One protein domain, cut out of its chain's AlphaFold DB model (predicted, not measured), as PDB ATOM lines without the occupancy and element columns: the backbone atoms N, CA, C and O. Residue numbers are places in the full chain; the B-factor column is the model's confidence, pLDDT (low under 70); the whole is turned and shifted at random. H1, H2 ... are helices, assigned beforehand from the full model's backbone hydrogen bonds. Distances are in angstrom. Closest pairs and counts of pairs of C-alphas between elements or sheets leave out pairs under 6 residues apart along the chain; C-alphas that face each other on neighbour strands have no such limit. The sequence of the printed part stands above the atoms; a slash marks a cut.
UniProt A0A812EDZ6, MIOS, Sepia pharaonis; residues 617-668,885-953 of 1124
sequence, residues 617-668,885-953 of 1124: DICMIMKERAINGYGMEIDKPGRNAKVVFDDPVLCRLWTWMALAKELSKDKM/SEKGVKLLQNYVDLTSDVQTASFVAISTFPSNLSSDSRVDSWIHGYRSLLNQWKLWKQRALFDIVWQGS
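Overview. This is residues 617 to 668 and 885 to 953 of the 1124 residues of the protein "MIOS" of Sepia pharaonis (UniProt A0A812EDZ6). A cluster of helices surrounds H5, which lies in the middle: the long helix H6 crosses H5 on one side, H4 and H7 stand on two other sides, and the hairpin of H2 and H3 stands on the remaining side, with H1 lying across one end of H5, H6 and H7. The end of H3 and the residues after it, 662 to 668, stick out. The printed part has 121 residues, with seven named helices in the order H1 to H7 and no named strand; its class is all helix. It is compact, with a radius of gyration of the C-alphas of 13.8 A, and spans 43 by 31 by 29 A.

Along the chain. Find C-alpha 921 at (55.146, -27.768, 29.635); from there H6, residues 921 to 936, runs 22.3 A to C-alpha 936 at (45.565, -37.780, 47.067). Before it comes H5, residues 902 to 912, 15.8 A long, and before that H4, residues 886 to 899, 20.0 A. After H6 look for H7, residues 940 to 952, 17.8 A. On the other side of the cut are H1, residues 618 to 627, 14.0 A, which begins at C-alpha 618 at (54.574, -27.548, 52.335); H2, residues 637 to 643, 10.6 A; and H3, residues 648 to 663, 22.4 A.

Arrangement. Start at H6: its residues 923 to 930 touch H5 at a steep tilt of 59 degrees, opposite ways, and the closest C-alphas, of Ser 906 and Ile 927, are 5.3 A apart. Its residues 931 to 935 touch residues 940 to 943 of H7, a hairpin at a shallow tilt of 27 degrees, closest at the C-alphas of Leu 934 and Arg 943, 5.8 A. H4 and H5, also a hairpin, only just touch, with 3 pairs of C-alphas within 8 A, closest at Val 896 and Val 902, 5.9 A. The hairpin of H2 and H3 touches at a shallow tilt of 22 degrees, with the C-alphas of Ala 641 and Cys 651 4.5 A apart. H3 and H5 are near each other, while H3 and H6 are apart. H1 is close to but not clearly touching H5, where the closest C-alphas, of Met 622 and Gln 903, are 6.5 A apart. In H1, H3, H4, H5, H6 and H7 every O i to N i+4 pair is within hydrogen-bond range; in H2 0 of 3 are, beside 3 of 4 O i to N i+3 pairs.

Size, cuts and confidence. The C-alphas farthest apart, of Lys 667 and Gln 936, are 43.8 A apart. Residues 669 to 884 are not printed, and C-alphas 668 and 885 lie 18.7 A apart across this cut. Of the links printed whole, none is long. The mean pLDDT of the printed part is 78.6; look for values under 70 at residues 632 to 635, 638, 663 to 668, 911 to 919 and 951 to 953.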
ATOM      1  N   ASP A 617      54.918 -29.359  56.833       77.19
ATOM      2  CA  ASP A 617      55.361 -29.667  55.470       77.19
ATOM      3  C   ASP A 617      54.603 -28.785  54.454       77.19
ATOM      4  O   ASP A 617      53.421 -28.486  54.654       77.19
ATOM      5  N   ILE A 618      55.238 -28.373  53.354       83.62
ATOM      6  CA  ILE A 618      54.574 -27.548  52.335       83.62
ATOM      7  C   ILE A 618      53.324 -28.233  51.756       83.62
ATOM      8  O   ILE A 618      52.344 -27.554  51.456       83.62
ATOM      9  N   CYS A 619      53.273 -29.566  51.689       81.44
ATOM     10  CA  CYS A 619      52.058 -30.320  51.373       81.44
ATOM     11  C   CYS A 619      50.946 -30.121  52.416       81.44
ATOM     12  O   CYS A 619      49.785 -29.961  52.040       81.44
ATOM     13  N   MET A 620      51.276 -30.076  53.709       78.75
ATOM     14  CA  MET A 620      50.310 -29.774  54.774       78.75
ATOM     15  C   MET A 620      49.829 -28.321  54.684       78.75
ATOM     16  O   MET A 620      48.622 -28.083  54.723       78.75
ATOM     17  N   ILE A 621      50.742 -27.370  54.463       84.31
ATOM     18  CA  ILE A 621      50.422 -25.947  54.264       84.31
ATOM     19  C   ILE A 621      49.516 -25.760  53.036       84.31
ATOM     20  O   ILE A 621      48.485 -25.098  53.127       84.31
ATOM     21  N   MET A 622      49.839 -26.378  51.897       87.94
ATOM     22  CA  MET A 622      49.013 -26.333  50.685       87.94
ATOM     23  C   MET A 622      47.619 -26.941  50.917       87.94
ATOM     24  O   MET A 622      46.617 -26.382  50.458       87.94
ATOM     25  N   LYS A 623      47.522 -28.057  51.651       85.50
ATOM     26  CA  LYS A 623      46.244 -28.692  52.020       85.50
ATOM     27  C   LYS A 623      45.398 -27.773  52.911       85.50
ATOM     28  O   LYS A 623      44.209 -27.602  52.648       85.50
ATOM     29  N   GLU A 624      46.003 -27.150  53.916       84.62
ATOM     30  CA  GLU A 624      45.357 -26.201  54.834       84.62
ATOM     31  C   GLU A 624      44.891 -24.933  54.103       84.62
ATOM     32  O   GLU A 624      43.716 -24.573  54.181       84.62
ATOM     33  N   ARG A 625      45.749 -24.333  53.267       87.56
ATOM     34  CA  ARG A 625      45.394 -23.235  52.348       87.56
ATOM     35  C   ARG A 625      44.205 -23.607  51.450       87.56
ATOM     36  O   ARG A 625      43.277 -22.812  51.307       87.56
ATOM     37  N   ALA A 626      44.179 -24.819  50.885       86.06
ATOM     38  CA  ALA A 626      43.076 -25.294  50.040       86.06
ATOM     39  C   ALA A 626      41.758 -25.495  50.812       86.06
ATOM     40  O   ALA A 626      40.676 -25.275  50.258       86.06
ATOM     41  N   ILE A 627      41.823 -25.901  52.084       84.19
ATOM     42  CA  ILE A 627      40.660 -25.990  52.984       84.19
ATOM     43  C   ILE A 627      40.146 -24.584  53.327       84.19
ATOM     44  O   ILE A 627      38.946 -24.337  53.212       84.19
ATOM     45  N   ASN A 628      41.053 -23.647  53.614       84.38
ATOM     46  CA  ASN A 628      40.759 -22.239  53.913       84.38
ATOM     47  C   ASN A 628      40.354 -21.406  52.675       84.38
ATOM     48  O   ASN A 628      40.089 -20.210  52.786       84.38
ATOM     49  N   GLY A 629      40.264 -22.024  51.491       80.00
ATOM     50  CA  GLY A 629      39.727 -21.406  50.274       80.00
ATOM     51  C   GLY A 629      40.736 -20.636  49.412       80.00
ATOM     52  O   GLY A 629      40.319 -19.930  48.492       80.00
ATOM     53  N   TYR A 630      42.040 -20.784  49.657       84.56
ATOM     54  CA  TYR A 630      43.098 -20.172  48.848       84.56
ATOM     55  C   TYR A 630      42.949 -20.522  47.359       84.56
ATOM     56  O   TYR A 630      42.813 -21.690  46.987       84.56
ATOM     57  N   GLY A 631      42.943 -19.495  46.508       72.69
ATOM     58  CA  GLY A 631      42.832 -19.620  45.053       72.69
ATOM     59  C   GLY A 631      41.423 -19.902  44.515       72.69
ATOM     60  O   GLY A 631      41.212 -19.806  43.309       72.69
ATOM     61  N   MET A 632      40.433 -20.184  45.370       69.56
ATOM     62  CA  MET A 632      39.083 -20.584  44.930       69.56
ATOM     63  C   MET A 632      38.263 -19.432  44.323       69.56
ATOM     64  O   MET A 632      37.332 -19.677  43.560       69.56
ATOM     65  N   GLU A 633      38.606 -18.175  44.627       68.31
ATOM     66  CA  GLU A 633      37.966 -16.972  44.074       68.31
ATOM     67  C   GLU A 633      38.938 -16.152  43.211       68.31
ATOM     68  O   GLU A 633      39.316 -15.028  43.551       68.31
ATOM     69  N   ILE A 634      39.306 -16.690  42.045       64.00
ATOM     70  CA  ILE A 634      40.171 -16.012  41.056       64.00
ATOM     71  C   ILE A 634      39.627 -14.632  40.626       64.00
ATOM     72  O   ILE A 634      40.383 -13.726  40.249       64.00
ATOM     73  N   ASP A 635      38.319 -14.400  40.751       61.19
ATOM     74  CA  ASP A 635      37.748 -13.085  40.479       61.19
ATOM     75  C   ASP A 635      38.214 -11.985  41.442       61.19
ATOM     76  O   ASP A 635      38.307 -10.823  41.026       61.19
ATOM     77  N   LYS A 636      38.583 -12.341  42.679       70.62
ATOM     78  CA  LYS A 636      38.950 -11.424  43.767       70.62
ATOM     79  C   LYS A 636      40.290 -11.831  44.407       70.62
ATOM     80  O   LYS A 636      40.294 -12.271  45.556       70.62
ATOM     81  N   PRO A 637      41.439 -11.619  43.731       70.69
ATOM     82  CA  PRO A 637      42.766 -11.988  44.251       70.69
ATOM     83  C   PRO A 637      43.071 -11.432  45.654       70.69
ATOM     84  O   PRO A 637      43.720 -12.104  46.449       70.69
ATOM     85  N   GLY A 638      42.514 -10.271  46.024       68.75
ATOM     86  CA  GLY A 638      42.632  -9.712  47.379       68.75
ATOM     87  C   GLY A 638      41.995 -10.547  48.508       68.75
ATOM     88  O   GLY A 638      42.240 -10.254  49.675       68.75
ATOM     89  N   ARG A 639      41.197 -11.588  48.211       77.25
ATOM     90  CA  ARG A 639      40.787 -12.588  49.220       77.25
ATOM     91  C   ARG A 639      41.909 -13.569  49.546       77.25
ATOM     92  O   ARG A 639      42.050 -13.915  50.712       77.25
ATOM     93  N   ASN A 640      42.743 -13.945  48.575       81.69
ATOM     94  CA  ASN A 640      43.873 -14.847  48.817       81.69
ATOM     95  C   ASN A 640      44.871 -14.217  49.792       81.69
ATOM     96  O   ASN A 640      45.271 -14.889  50.732       81.69
ATOM     97  N   ALA A 641      45.159 -12.916  49.655       78.50
ATOM     98  CA  ALA A 641      46.007 -12.163  50.587       78.50
ATOM     99  C   ALA A 641      45.559 -12.266  52.063       78.50
ATOM    100  O   ALA A 641      46.398 -12.231  52.951       78.50
ATOM    101  N   LYS A 642      44.256 -12.449  52.336       78.56
ATOM    102  CA  LYS A 642      43.742 -12.663  53.702       78.56
ATOM    103  C   LYS A 642      43.966 -14.081  54.233       78.56
ATOM    104  O   LYS A 642      43.998 -14.266  55.439       78.56
ATOM    105  N   VAL A 643      44.070 -15.074  53.348       80.06
ATOM    106  CA  VAL A 643      44.300 -16.486  53.712       80.06
ATOM    107  C   VAL A 643      45.783 -16.756  53.983       80.06
ATOM    108  O   VAL A 643      46.106 -17.680  54.718       80.06
ATOM    109  N   VAL A 644      46.679 -15.951  53.406       81.19
ATOM    110  CA  VAL A 644      48.138 -16.029  53.601       81.19
ATOM    111  C   VAL A 644      48.683 -14.788  54.314       81.19
ATOM    112  O   VAL A 644      49.727 -14.269  53.937       81.19
ATOM    113  N   PHE A 645      47.968 -14.281  55.324       74.12
ATOM    114  CA  PHE A 645      48.404 -13.085  56.058       74.12
ATOM    115  C   PHE A 645      49.726 -13.317  56.819       74.12
ATOM    116  O   PHE A 645      50.538 -12.400  56.895       74.12
ATOM    117  N   ASP A 646      49.970 -14.550  57.285       76.12
ATOM    118  CA  ASP A 646      51.228 -14.983  57.918       76.12
ATOM    119  C   ASP A 646      52.433 -14.999  56.955       76.12
ATOM    120  O   ASP A 646      53.581 -14.999  57.393       76.12
ATOM    121  N   ASP A 647      52.196 -15.044  55.637       82.38
ATOM    122  CA  ASP A 647      53.245 -15.078  54.613       82.38
ATOM    123  C   ASP A 647      53.336 -13.707  53.918       82.38
ATOM    124  O   ASP A 647      52.569 -13.408  52.989       82.38
ATOM    125  N   PRO A 648      54.283 -12.841  54.325       80.50
ATOM    126  CA  PRO A 648      54.353 -11.483  53.809       80.50
ATOM    127  C   PRO A 648      54.732 -11.436  52.323       80.50
ATOM    128  O   PRO A 648      54.458 -10.425  51.674       80.50
ATOM    129  N   VAL A 649      55.348 -12.485  51.762       83.88
ATOM    130  CA  VAL A 649      55.724 -12.548  50.339       83.88
ATOM    131  C   VAL A 649      54.491 -12.858  49.495       83.88
ATOM    132  O   VAL A 649      54.164 -12.116  48.565       83.88
ATOM    133  N   LEU A 650      53.737 -13.899  49.857       86.00
ATOM    134  CA  LEU A 650      52.499 -14.245  49.155       86.00
ATOM    135  C   LEU A 650      51.427 -13.163  49.318       86.00
ATOM    136  O   LEU A 650      50.725 -12.843  48.354       86.00
ATOM    137  N   CYS A 651      51.322 -12.540  50.494       84.00
ATOM    138  CA  CYS A 651      50.413 -11.416  50.707       84.00
ATOM    139  C   CYS A 651      50.735 -10.231  49.774       84.00
ATOM    140  O   CYS A 651      49.818  -9.653  49.173       84.00
ATOM    141  N   ARG A 652      52.022  -9.891  49.572       82.38
ATOM    142  CA  ARG A 652      52.444  -8.868  48.592       82.38
ATOM    143  C   ARG A 652      52.067  -9.249  47.162       82.38
ATOM    144  O   ARG A 652      51.474  -8.417  46.473       82.38
ATOM    145  N   LEU A 653      52.320 -10.491  46.746       86.31
ATOM    146  CA  LEU A 653      51.967 -10.994  45.412       86.31
ATOM    147  C   LEU A 653      50.459 -10.870  45.120       86.31
ATOM    148  O   LEU A 653      50.063 -10.290  44.105       86.31
ATOM    149  N   TRP A 654      49.596 -11.358  46.015       85.38
ATOM    150  CA  TRP A 654      48.140 -11.286  45.821       85.38
ATOM    151  C   TRP A 654      47.592  -9.856  45.893       85.38
ATOM    152  O   TRP A 654      46.649  -9.521  45.170       85.38
ATOM    153  N   THR A 655      48.210  -8.991  46.703       81.75
ATOM    154  CA  THR A 655      47.896  -7.554  46.754       81.75
ATOM    155  C   THR A 655      48.274  -6.855  45.447       81.75
ATOM    156  O   THR A 655      47.478  -6.083  44.911       81.75
ATOM    157  N   TRP A 656      49.448  -7.159  44.884       81.06
ATOM    158  CA  TRP A 656      49.871  -6.626  43.588       81.06
ATOM    159  C   TRP A 656      48.957  -7.095  42.451       81.06
ATOM    160  O   TRP A 656      48.507  -6.271  41.659       81.06
ATOM    161  N   MET A 657      48.582  -8.380  42.406       78.62
ATOM    162  CA  MET A 657      47.631  -8.877  41.401       78.62
ATOM    163  C   MET A 657      46.241  -8.235  41.519       78.62
ATOM    164  O   MET A 657      45.578  -8.026  40.503       78.62
ATOM    165  N   ALA A 658      45.793  -7.885  42.730       79.75
ATOM    166  CA  ALA A 658      44.562  -7.117  42.912       79.75
ATOM    167  C   ALA A 658      44.674  -5.710  42.308       79.75
ATOM    168  O   ALA A 658      43.825  -5.343  41.495       79.75
ATOM    169  N   LEU A 659      45.751  -4.979  42.614       75.44
ATOM    170  CA  LEU A 659      46.023  -3.655  42.042       75.44
ATOM    171  C   LEU A 659      46.138  -3.707  40.512       75.44
ATOM    172  O   LEU A 659      45.506  -2.919  39.815       75.44
ATOM    173  N   ALA A 660      46.870  -4.677  39.965       74.56
ATOM    174  CA  ALA A 660      47.039  -4.822  38.522       74.56
ATOM    175  C   ALA A 660      45.715  -5.162  37.801       74.56
ATOM    176  O   ALA A 660      45.486  -4.711  36.678       74.56
ATOM    177  N   LYS A 661      44.799  -5.895  38.457       72.75
ATOM    178  CA  LYS A 661      43.440  -6.191  37.954       72.75
ATOM    179  C   LYS A 661      42.455  -5.021  38.119       72.75
ATOM    180  O   LYS A 661      41.390  -5.027  37.501       72.75
ATOM    181  N   GLU A 662      42.767  -4.033  38.954       73.06
ATOM    182  CA  GLU A 662      42.040  -2.760  39.019       73.06
ATOM    183  C   GLU A 662      42.541  -1.800  37.935       73.06
ATOM    184  O   GLU A 662      41.738  -1.332  37.130       73.06
ATOM    185  N   LEU A 663      43.862  -1.624  37.816       68.12
ATOM    186  CA  LEU A 663      44.496  -0.808  36.772       68.12
ATOM    187  C   LEU A 663      44.115  -1.267  35.350       68.12
ATOM    188  O   LEU A 663      43.910  -0.433  34.471       68.12
ATOM    189  N   SER A 664      43.933  -2.573  35.115       64.31
ATOM    190  CA  SER A 664      43.494  -3.089  33.807       64.31
ATOM    191  C   SER A 664      42.026  -2.799  33.453       64.31
ATOM    192  O   SER A 664      41.640  -2.939  32.292       64.31
ATOM    193  N   LYS A 665      41.191  -2.371  34.413       61.84
ATOM    194  CA  LYS A 665      39.802  -1.945  34.153       61.84
ATOM    195  C   LYS A 665      39.720  -0.479  33.723       61.84
ATOM    196  O   LYS A 665      38.849  -0.131  32.921       61.84
ATOM    197  N   ASP A 666      40.636   0.363  34.196       50.00
ATOM    198  CA  ASP A 666      40.667   1.798  33.900       50.00
ATOM    199  C   ASP A 666      41.330   2.112  32.547       50.00
ATOM    200  O   ASP A 666      42.400   2.703  32.453       50.00
ATOM    201  N   LYS A 667      40.627   1.751  31.464       46.41
ATOM    202  CA  LYS A 667      40.728   2.321  30.096       46.41
ATOM    203  C   LYS A 667      42.122   2.452  29.440       46.41
ATOM    204  O   LYS A 667      42.215   3.072  28.376       46.41
ATOM    205  N   MET A 668      43.173   1.825  29.958       36.22
ATOM    206  CA  MET A 668      44.497   1.823  29.328       36.22
ATOM    207  C   MET A 668      44.565   0.829  28.160       36.22
ATOM    208  O   MET A 668      44.556  -0.379  28.344       36.22
ATOM    209  N   SER A 885      55.306 -12.456  31.755       74.94
ATOM    210  CA  SER A 885      56.074 -12.796  30.561       74.94
ATOM    211  C   SER A 885      56.759 -14.163  30.709       74.94
ATOM    212  O   SER A 885      56.693 -14.802  31.759       74.94
ATOM    213  N   GLU A 886      57.490 -14.595  29.680       77.12
ATOM    214  CA  GLU A 886      58.344 -15.792  29.726       77.12
ATOM    215  C   GLU A 886      59.370 -15.749  30.884       77.12
ATOM    216  O   GLU A 886      59.616 -16.768  31.537       77.12
ATOM    217  N   LYS A 887      59.897 -14.556  31.218       79.62
ATOM    218  CA  LYS A 887      60.735 -14.348  32.415       79.62
ATOM    219  C   LYS A 887      59.962 -14.626  33.709       79.62
ATOM    220  O   LYS A 887      60.510 -15.247  34.612       79.62
ATOM    221  N   GLY A 888      58.685 -14.242  33.772       83.56
ATOM    222  CA  GLY A 888      57.793 -14.553  34.895       83.56
ATOM    223  C   GLY A 888      57.552 -16.058  35.070       83.56
ATOM    224  O   GLY A 888      57.538 -16.546  36.197       83.56
ATOM    225  N   VAL A 889      57.458 -16.826  33.974       86.38
ATOM    226  CA  VAL A 889      57.398 -18.302  34.040       86.38
ATOM    227  C   VAL A 889      58.716 -18.883  34.572       86.38
ATOM    228  O   VAL A 889      58.689 -19.797  35.391       86.38
ATOM    229  N   LYS A 890      59.879 -18.342  34.164       88.44
ATOM    230  CA  LYS A 890      61.187 -18.744  34.727       88.44
ATOM    231  C   LYS A 890      61.278 -18.438  36.229       88.44
ATOM    232  O   LYS A 890      61.720 -19.294  36.987       88.44
ATOM    233  N   LEU A 891      60.826 -17.259  36.655       90.38
ATOM    234  CA  LEU A 891      60.795 -16.846  38.061       90.38
ATOM    235  C   LEU A 891      59.915 -17.786  38.898       90.38
ATOM    236  O   LEU A 891      60.360 -18.275  39.933       90.38
ATOM    237  N   LEU A 892      58.703 -18.102  38.424       89.69
ATOM    238  CA  LEU A 892      57.809 -19.056  39.090       89.69
ATOM    239  C   LEU A 892      58.378 -20.481  39.123       89.69
ATOM    240  O   LEU A 892      58.206 -21.158  40.130       89.69
ATOM    241  N   GLN A 893      59.090 -20.927  38.080       91.69
ATOM    242  CA  GLN A 893      59.787 -22.220  38.102       91.69
ATOM    243  C   GLN A 893      60.840 -22.254  39.216       91.69
ATOM    244  O   GLN A 893      60.793 -23.141  40.060       91.69
ATOM    245  N   ASN A 894      61.716 -21.246  39.278       91.81
ATOM    246  CA  ASN A 894      62.745 -21.150  40.315       91.81
ATOM    247  C   ASN A 894      62.132 -21.073  41.728       91.81
ATOM    248  O   ASN A 894      62.641 -21.697  42.656       91.81
ATOM    249  N   TYR A 895      61.006 -20.370  41.896       91.94
ATOM    250  CA  TYR A 895      60.242 -20.359  43.149       91.94
ATOM    251  C   TYR A 895      59.708 -21.752  43.528       91.94
ATOM    252  O   TYR A 895      59.845 -22.170  44.682       91.94
ATOM    253  N   VAL A 896      59.125 -22.494  42.578       91.81
ATOM    254  CA  VAL A 896      58.637 -23.869  42.804       91.81
ATOM    255  C   VAL A 896      59.795 -24.819  43.109       91.81
ATOM    256  O   VAL A 896      59.663 -25.644  44.007       91.81
ATOM    257  N   ASP A 897      60.945 -24.677  42.455       90.25
ATOM    258  CA  ASP A 897      62.124 -25.515  42.713       90.25
ATOM    259  C   ASP A 897      62.733 -25.262  44.108       90.25
ATOM    260  O   ASP A 897      63.272 -26.181  44.725       90.25
ATOM    261  N   LEU A 898      62.607 -24.040  44.643       87.88
ATOM    262  CA  LEU A 898      63.070 -23.675  45.989       87.88
ATOM    263  C   LEU A 898      62.077 -24.023  47.107       87.88
ATOM    264  O   LEU A 898      62.497 -24.384  48.206       87.88
ATOM    265  N   THR A 899      60.771 -23.880  46.862       87.31
ATOM    266  CA  THR A 899      59.728 -23.976  47.908       87.31
ATOM    267  C   THR A 899      58.830 -25.203  47.798       87.31
ATOM    268  O   THR A 899      58.179 -25.571  48.772       87.31
ATOM    269  N   SER A 900      58.762 -25.824  46.619       88.69
ATOM    270  CA  SER A 900      57.757 -26.827  46.237       88.69
ATOM    271  C   SER A 900      56.288 -26.364  46.353       88.69
ATOM    272  O   SER A 900      55.381 -27.195  46.266       88.69
ATOM    273  N   ASP A 901      56.010 -25.054  46.477       90.56
ATOM    274  CA  ASP A 901      54.646 -24.491  46.461       90.56
ATOM    275  C   ASP A 901      54.075 -24.436  45.033       90.56
ATOM    276  O   ASP A 901      53.937 -23.395  44.381       90.56
ATOM    277  N   VAL A 902      53.711 -25.619  44.544       91.62
ATOM    278  CA  VAL A 902      53.076 -25.806  43.239       91.62
ATOM    279  C   VAL A 902      51.644 -25.245  43.200       91.62
ATOM    280  O   VAL A 902      51.127 -24.930  42.125       91.62
ATOM    281  N   GLN A 903      50.998 -25.079  44.360       90.75
ATOM    282  CA  GLN A 903      49.650 -24.521  44.492       90.75
ATOM    283  C   GLN A 903      49.620 -23.047  44.079       90.75
ATOM    284  O   GLN A 903      48.792 -22.661  43.250       90.75
ATOM    285  N   THR A 904      50.517 -22.225  44.628       89.06
ATOM    286  CA  THR A 904      50.591 -20.796  44.295       89.06
ATOM    287  C   THR A 904      50.891 -20.600  42.812       89.06
ATOM    288  O   THR A 904      50.148 -19.886  42.137       89.06
ATOM    289  N   ALA A 905      51.904 -21.288  42.273       88.69
ATOM    290  CA  ALA A 905      52.261 -21.196  40.856       88.69
ATOM    291  C   ALA A 905      51.098 -21.603  39.931       88.69
ATOM    292  O   ALA A 905      50.816 -20.910  38.951       88.69
ATOM    293  N   SER A 906      50.356 -22.660  40.288       87.69
ATOM    294  CA  SER A 906      49.153 -23.097  39.567       87.69
ATOM    295  C   SER A 906      48.057 -22.026  39.535       87.69
ATOM    296  O   SER A 906      47.485 -21.752  38.481       87.69
ATOM    297  N   PHE A 907      47.751 -21.395  40.673       85.12
ATOM    298  CA  PHE A 907      46.702 -20.372  40.733       85.12
ATOM    299  C   PHE A 907      47.102 -19.060  40.054       85.12
ATOM    300  O   PHE A 907      46.256 -18.450  39.396       85.12
ATOM    301  N   VAL A 908      48.368 -18.638  40.162       82.06
ATOM    302  CA  VAL A 908      48.898 -17.514  39.373       82.06
ATOM    303  C   VAL A 908      48.720 -17.825  37.888       82.06
ATOM    304  O   VAL A 908      48.080 -17.050  37.183       82.06
ATOM    305  N   ALA A 909      49.156 -19.001  37.431       79.62
ATOM    306  CA  ALA A 909      49.078 -19.372  36.024       79.62
ATOM    307  C   ALA A 909      47.654 -19.300  35.442       79.62
ATOM    308  O   ALA A 909      47.427 -18.611  34.447       79.62
ATOM    309  N   ILE A 910      46.684 -19.943  36.098       75.38
ATOM    310  CA  ILE A 910      45.280 -20.000  35.643       75.38
ATOM    311  C   ILE A 910      44.619 -18.627  35.643       75.38
ATOM    312  O   ILE A 910      43.820 -18.307  34.767       75.38
ATOM    313  N   SER A 911      44.913 -17.814  36.659       67.19
ATOM    314  CA  SER A 911      44.225 -16.538  36.837       67.19
ATOM    315  C   SER A 911      44.591 -15.495  35.785       67.19
ATOM    316  O   SER A 911      43.846 -14.523  35.627       67.19
ATOM    317  N   THR A 912      45.738 -15.649  35.110       61.75
ATOM    318  CA  THR A 912      46.386 -14.498  34.477       61.75
ATOM    319  C   THR A 912      47.282 -14.757  33.253       61.75
ATOM    320  O   THR A 912      47.554 -13.781  32.547       61.75
ATOM    321  N   PHE A 913      47.724 -15.984  32.930       62.91
ATOM    322  CA  PHE A 913      48.505 -16.193  31.696       62.91
ATOM    323  C   PHE A 913      47.630 -16.118  30.428       62.91
ATOM    324  O   PHE A 913      46.539 -16.692  30.385       62.91
ATOM    325  N   PRO A 914      48.114 -15.480  29.342       59.56
ATOM    326  CA  PRO A 914      47.522 -15.618  28.015       59.56
ATOM    327  C   PRO A 914      47.480 -17.084  27.560       59.56
ATOM    328  O   PRO A 914      48.390 -17.857  27.862       59.56
ATOM    329  N   SER A 915      46.498 -17.437  26.725       57.12
ATOM    330  CA  SER A 915      46.316 -18.787  26.152       57.12
ATOM    331  C   SER A 915      47.581 -19.391  25.525       57.12
ATOM    332  O   SER A 915      47.742 -20.604  25.506       57.12
ATOM    333  N   ASN A 916      48.489 -18.543  25.036       54.84
ATOM    334  CA  ASN A 916      49.743 -18.947  24.398       54.84
ATOM    335  C   ASN A 916      50.833 -19.373  25.404       54.84
ATOM    336  O   ASN A 916      51.716 -20.135  25.039       54.84
ATOM    337  N   LEU A 917      50.802 -18.854  26.638       57.81
ATOM    338  CA  LEU A 917      51.734 -19.216  27.719       57.81
ATOM    339  C   LEU A 917      51.179 -20.349  28.598       57.81
ATOM    340  O   LEU A 917      51.946 -21.066  29.232       57.81
ATOM    341  N   SER A 918      49.860 -20.568  28.568       59.97
ATOM    342  CA  SER A 918      49.203 -21.727  29.192       59.97
ATOM    343  C   SER A 918      49.650 -23.078  28.596       59.97
ATOM    344  O   SER A 918      49.494 -24.115  29.230       59.97
ATOM    345  N   SER A 919      50.237 -23.083  27.391       61.44
ATOM    346  CA  SER A 919      50.767 -24.285  26.729       61.44
ATOM    347  C   SER A 919      52.248 -24.584  27.019       61.44
ATOM    348  O   SER A 919      52.816 -25.482  26.394       61.44
ATOM    349  N   ASP A 920      52.894 -23.869  27.950       77.62
ATOM    350  CA  ASP A 920      54.237 -24.220  28.433       77.62
ATOM    351  C   ASP A 920      54.189 -25.514  29.267       77.62
ATOM    352  O   ASP A 920      53.409 -25.641  30.215       77.62
ATOM    353  N   SER A 921      55.064 -26.472  28.946       82.00
ATOM    354  CA  SER A 921      55.146 -27.768  29.635       82.00
ATOM    355  C   SER A 921      55.402 -27.655  31.144       82.00
ATOM    356  O   SER A 921      55.045 -28.575  31.881       82.00
ATOM    357  N   ARG A 922      56.028 -26.569  31.617       85.62
ATOM    358  CA  ARG A 922      56.260 -26.316  33.050       85.62
ATOM    359  C   ARG A 922      54.954 -25.992  33.761       85.62
ATOM    360  O   ARG A 922      54.643 -26.605  34.778       85.62
ATOM    361  N   VAL A 923      54.167 -25.091  33.174       84.00
ATOM    362  CA  VAL A 923      52.853 -24.685  33.687       84.00
ATOM    363  C   VAL A 923      51.924 -25.897  33.750       84.00
ATOM    364  O   VAL A 923      51.353 -26.178  34.805       84.00
ATOM    365  N   ASP A 924      51.848 -26.682  32.673       84.12
ATOM    366  CA  ASP A 924      51.031 -27.900  32.648       84.12
ATOM    367  C   ASP A 924      51.462 -28.925  33.718       84.12
ATOM    368  O   ASP A 924      50.616 -29.530  34.383       84.12
ATOM    369  N   SER A 925      52.772 -29.057  33.963       86.81
ATOM    370  CA  SER A 925      53.314 -29.911  35.028       86.81
ATOM    371  C   SER A 925      52.928 -29.429  36.429       86.81
ATOM    372  O   SER A 925      52.564 -30.257  37.267       86.81
ATOM    373  N   TRP A 926      52.981 -28.120  36.709       90.56
ATOM    374  CA  TRP A 926      52.581 -27.578  38.016       90.56
ATOM    375  C   TRP A 926      51.116 -27.903  38.308       90.56
ATOM    376  O   TRP A 926      50.775 -28.443  39.363       90.56
ATOM    377  N   ILE A 927      50.252 -27.659  37.326       87.19
ATOM    378  CA  ILE A 927      48.825 -27.901  37.462       87.19
ATOM    379  C   ILE A 927      48.506 -29.388  37.595       87.19
ATOM    380  O   ILE A 927      47.731 -29.755  38.479       87.19
ATOM    381  N   HIS A 928      49.099 -30.266  36.786       86.44
ATOM    382  CA  HIS A 928      48.903 -31.708  36.953       86.44
ATOM    383  C   HIS A 928      49.425 -32.206  38.309       86.44
ATOM    384  O   HIS A 928      48.761 -33.031  38.946       86.44
ATOM    385  N   GLY A 929      50.529 -31.641  38.809       87.50
ATOM    386  CA  GLY A 929      51.033 -31.864  40.166       87.50
ATOM    387  C   GLY A 929      50.008 -31.491  41.239       87.50
ATOM    388  O   GLY A 929      49.606 -32.344  42.033       87.50
ATOM    389  N   TYR A 930      49.499 -30.256  41.226       90.38
ATOM    390  CA  TYR A 930      48.505 -29.800  42.205       90.38
ATOM    391  C   TYR A 930      47.174 -30.570  42.111       90.38
ATOM    392  O   TYR A 930      46.580 -30.926  43.131       90.38
ATOM    393  N   ARG A 931      46.726 -30.923  40.899       88.56
ATOM    394  CA  ARG A 931      45.551 -31.790  40.672       88.56
ATOM    395  C   ARG A 931      45.745 -33.179  41.281       88.56
ATOM    396  O   ARG A 931      44.799 -33.718  41.855       88.56
ATOM    397  N   SER A 932      46.948 -33.743  41.175       86.06
ATOM    398  CA  SER A 932      47.309 -35.023  41.795       86.06
ATOM    399  C   SER A 932      47.288 -34.933  43.323       86.06
ATOM    400  O   SER A 932      46.642 -35.758  43.967       86.06
ATOM    401  N   LEU A 933      47.878 -33.883  43.907       87.69
ATOM    402  CA  LEU A 933      47.860 -33.639  45.358       87.69
ATOM    403  C   LEU A 933      46.431 -33.509  45.908       87.69
ATOM    404  O   LEU A 933      46.072 -34.191  46.868       87.69
ATOM    405  N   LEU A 934      45.567 -32.718  45.260       85.62
ATOM    406  CA  LEU A 934      44.160 -32.588  45.662       85.62
ATOM    407  C   LEU A 934      43.396 -33.923  45.597       85.62
ATOM    408  O   LEU A 934      42.550 -34.179  46.456       85.62
ATOM    409  N   ASN A 935      43.700 -34.782  44.615       83.12
ATOM    410  CA  ASN A 935      43.137 -36.133  44.538       83.12
ATOM    411  C   ASN A 935      43.649 -37.027  45.684       83.12
ATOM    412  O   ASN A 935      42.858 -37.726  46.316       83.12
ATOM    413  N   GLN A 936      44.952 -36.997  45.983       80.25
ATOM    414  CA  GLN A 936      45.565 -37.780  47.067       80.25
ATOM    415  C   GLN A 936      45.000 -37.393  48.441       80.25
ATOM    416  O   GLN A 936      44.625 -38.266  49.223       80.25
ATOM    417  N   TRP A 937      44.835 -36.091  48.698       82.62
ATOM    418  CA  TRP A 937      44.205 -35.559  49.914       82.62
ATOM    419  C   TRP A 937      42.677 -35.710  49.949       82.62
ATOM    420  O   TRP A 937      42.050 -35.252  50.904       82.62
ATOM    421  N   LYS A 938      42.064 -36.332  48.929       82.56
ATOM    422  CA  LYS A 938      40.609 -36.531  48.793       82.56
ATOM    423  C   LYS A 938      39.804 -35.214  48.800       82.56
ATOM    424  O   LYS A 938      38.612 -35.210  49.106       82.56
ATOM    425  N   LEU A 939      40.424 -34.088  48.430       81.00
ATOM    426  CA  LEU A 939      39.801 -32.756  48.378       81.00
ATOM    427  C   LEU A 939      39.027 -32.549  47.062       81.00
ATOM    428  O   LEU A 939      39.260 -31.606  46.304       81.00
ATOM    429  N   TRP A 940      38.081 -33.449  46.778       79.38
ATOM    430  CA  TRP A 940      37.355 -33.518  45.500       79.38
ATOM    431  C   TRP A 940      36.553 -32.248  45.168       79.38
ATOM    432  O   TRP A 940      36.394 -31.908  43.997       79.38
ATOM    433  N   LYS A 941      36.075 -31.517  46.184       79.75
ATOM    434  CA  LYS A 941      35.362 -30.238  46.009       79.75
ATOM    435  C   LYS A 941      36.306 -29.146  45.504       79.75
ATOM    436  O   LYS A 941      36.027 -28.519  44.487       79.75
ATOM    437  N   GLN A 942      37.432 -28.949  46.186       82.44
ATOM    438  CA  GLN A 942      38.499 -28.023  45.799       82.44
ATOM    439  C   GLN A 942      39.037 -28.374  44.409       82.44
ATOM    440  O   GLN A 942      39.193 -27.502  43.561       82.44
ATOM    441  N   ARG A 943      39.235 -29.670  44.152       85.69
ATOM    442  CA  ARG A 943      39.644 -30.227  42.860       85.69
ATOM    443  C   ARG A 943      38.672 -29.875  41.730       85.69
ATOM    444  O   ARG A 943      39.134 -29.471  40.665       85.69
ATOM    445  N   ALA A 944      37.366 -30.013  41.956       80.38
ATOM    446  CA  ALA A 944      36.332 -29.686  40.973       80.38
ATOM    447  C   ALA A 944      36.202 -28.171  40.740       80.38
ATOM    448  O   ALA A 944      36.074 -27.746  39.597       80.38
ATOM    449  N   LEU A 945      36.288 -27.349  41.793       79.38
ATOM    450  CA  LEU A 945      36.323 -25.885  41.661       79.38
ATOM    451  C   LEU A 945      37.543 -25.431  40.851       79.38
ATOM    452  O   LEU A 945      37.406 -24.635  39.928       79.38
ATOM    453  N   PHE A 946      38.713 -26.002  41.131       84.06
ATOM    454  CA  PHE A 946      39.936 -25.760  40.373       84.06
ATOM    455  C   PHE A 946      39.795 -26.153  38.888       84.06
ATOM    456  O   PHE A 946      40.189 -25.376  38.023       84.06
ATOM    457  N   ASP A 947      39.163 -27.295  38.571       81.69
ATOM    458  CA  ASP A 947      38.843 -27.675  37.180       81.69
ATOM    459  C   ASP A 947      37.874 -26.703  36.499       81.69
ATOM    460  O   ASP A 947      38.068 -26.376  35.331       81.69
ATOM    461  N   ILE A 948      36.844 -26.227  37.205       77.12
ATOM    462  CA  ILE A 948      35.878 -25.260  36.658       77.12
ATOM    463  C   ILE A 948      36.584 -23.960  36.269       77.12
ATOM    464  O   ILE A 948      36.256 -23.382  35.236       77.12
ATOM    465  N   VAL A 949      37.563 -23.508  37.056       73.06
ATOM    466  CA  VAL A 949      38.308 -22.283  36.739       73.06
ATOM    467  C   VAL A 949      39.377 -22.528  35.663       73.06
ATOM    468  O   VAL A 949      39.505 -21.702  34.767       73.06
ATOM    469  N   TRP A 950      40.051 -23.688  35.667       75.25
ATOM    470  CA  TRP A 950      40.947 -24.136  34.583       75.25
ATOM    471  C   TRP A 950      40.240 -24.214  33.223       75.25
ATOM    472  O   TRP A 950      40.778 -23.799  32.205       75.25
ATOM    473  N   GLN A 951      39.025 -24.764  33.189       67.31
ATOM    474  CA  GLN A 951      38.232 -24.894  31.961       67.31
ATOM    475  C   GLN A 951      37.454 -23.614  31.631       67.31
ATOM    476  O   GLN A 951      37.082 -23.403  30.480       67.31
ATOM    477  N   GLY A 952      37.227 -22.737  32.611       56.03
ATOM    478  CA  GLY A 952      36.523 -21.466  32.435       56.03
ATOM    479  C   GLY A 952      37.237 -20.476  31.510       56.03
ATOM    480  O   GLY A 952      36.573 -19.619  30.926       56.03
ATOM    481  N   SER A 953      38.556 -20.609  31.326       51.25
ATOM    482  CA  SER A 953      39.318 -19.861  30.315       51.25
ATOM    483  C   SER A 953      39.137 -20.392  28.886       51.25
ATOM    484  O   SER A 953      39.268 -19.611  27.945       51.25
TER     485      SER A 953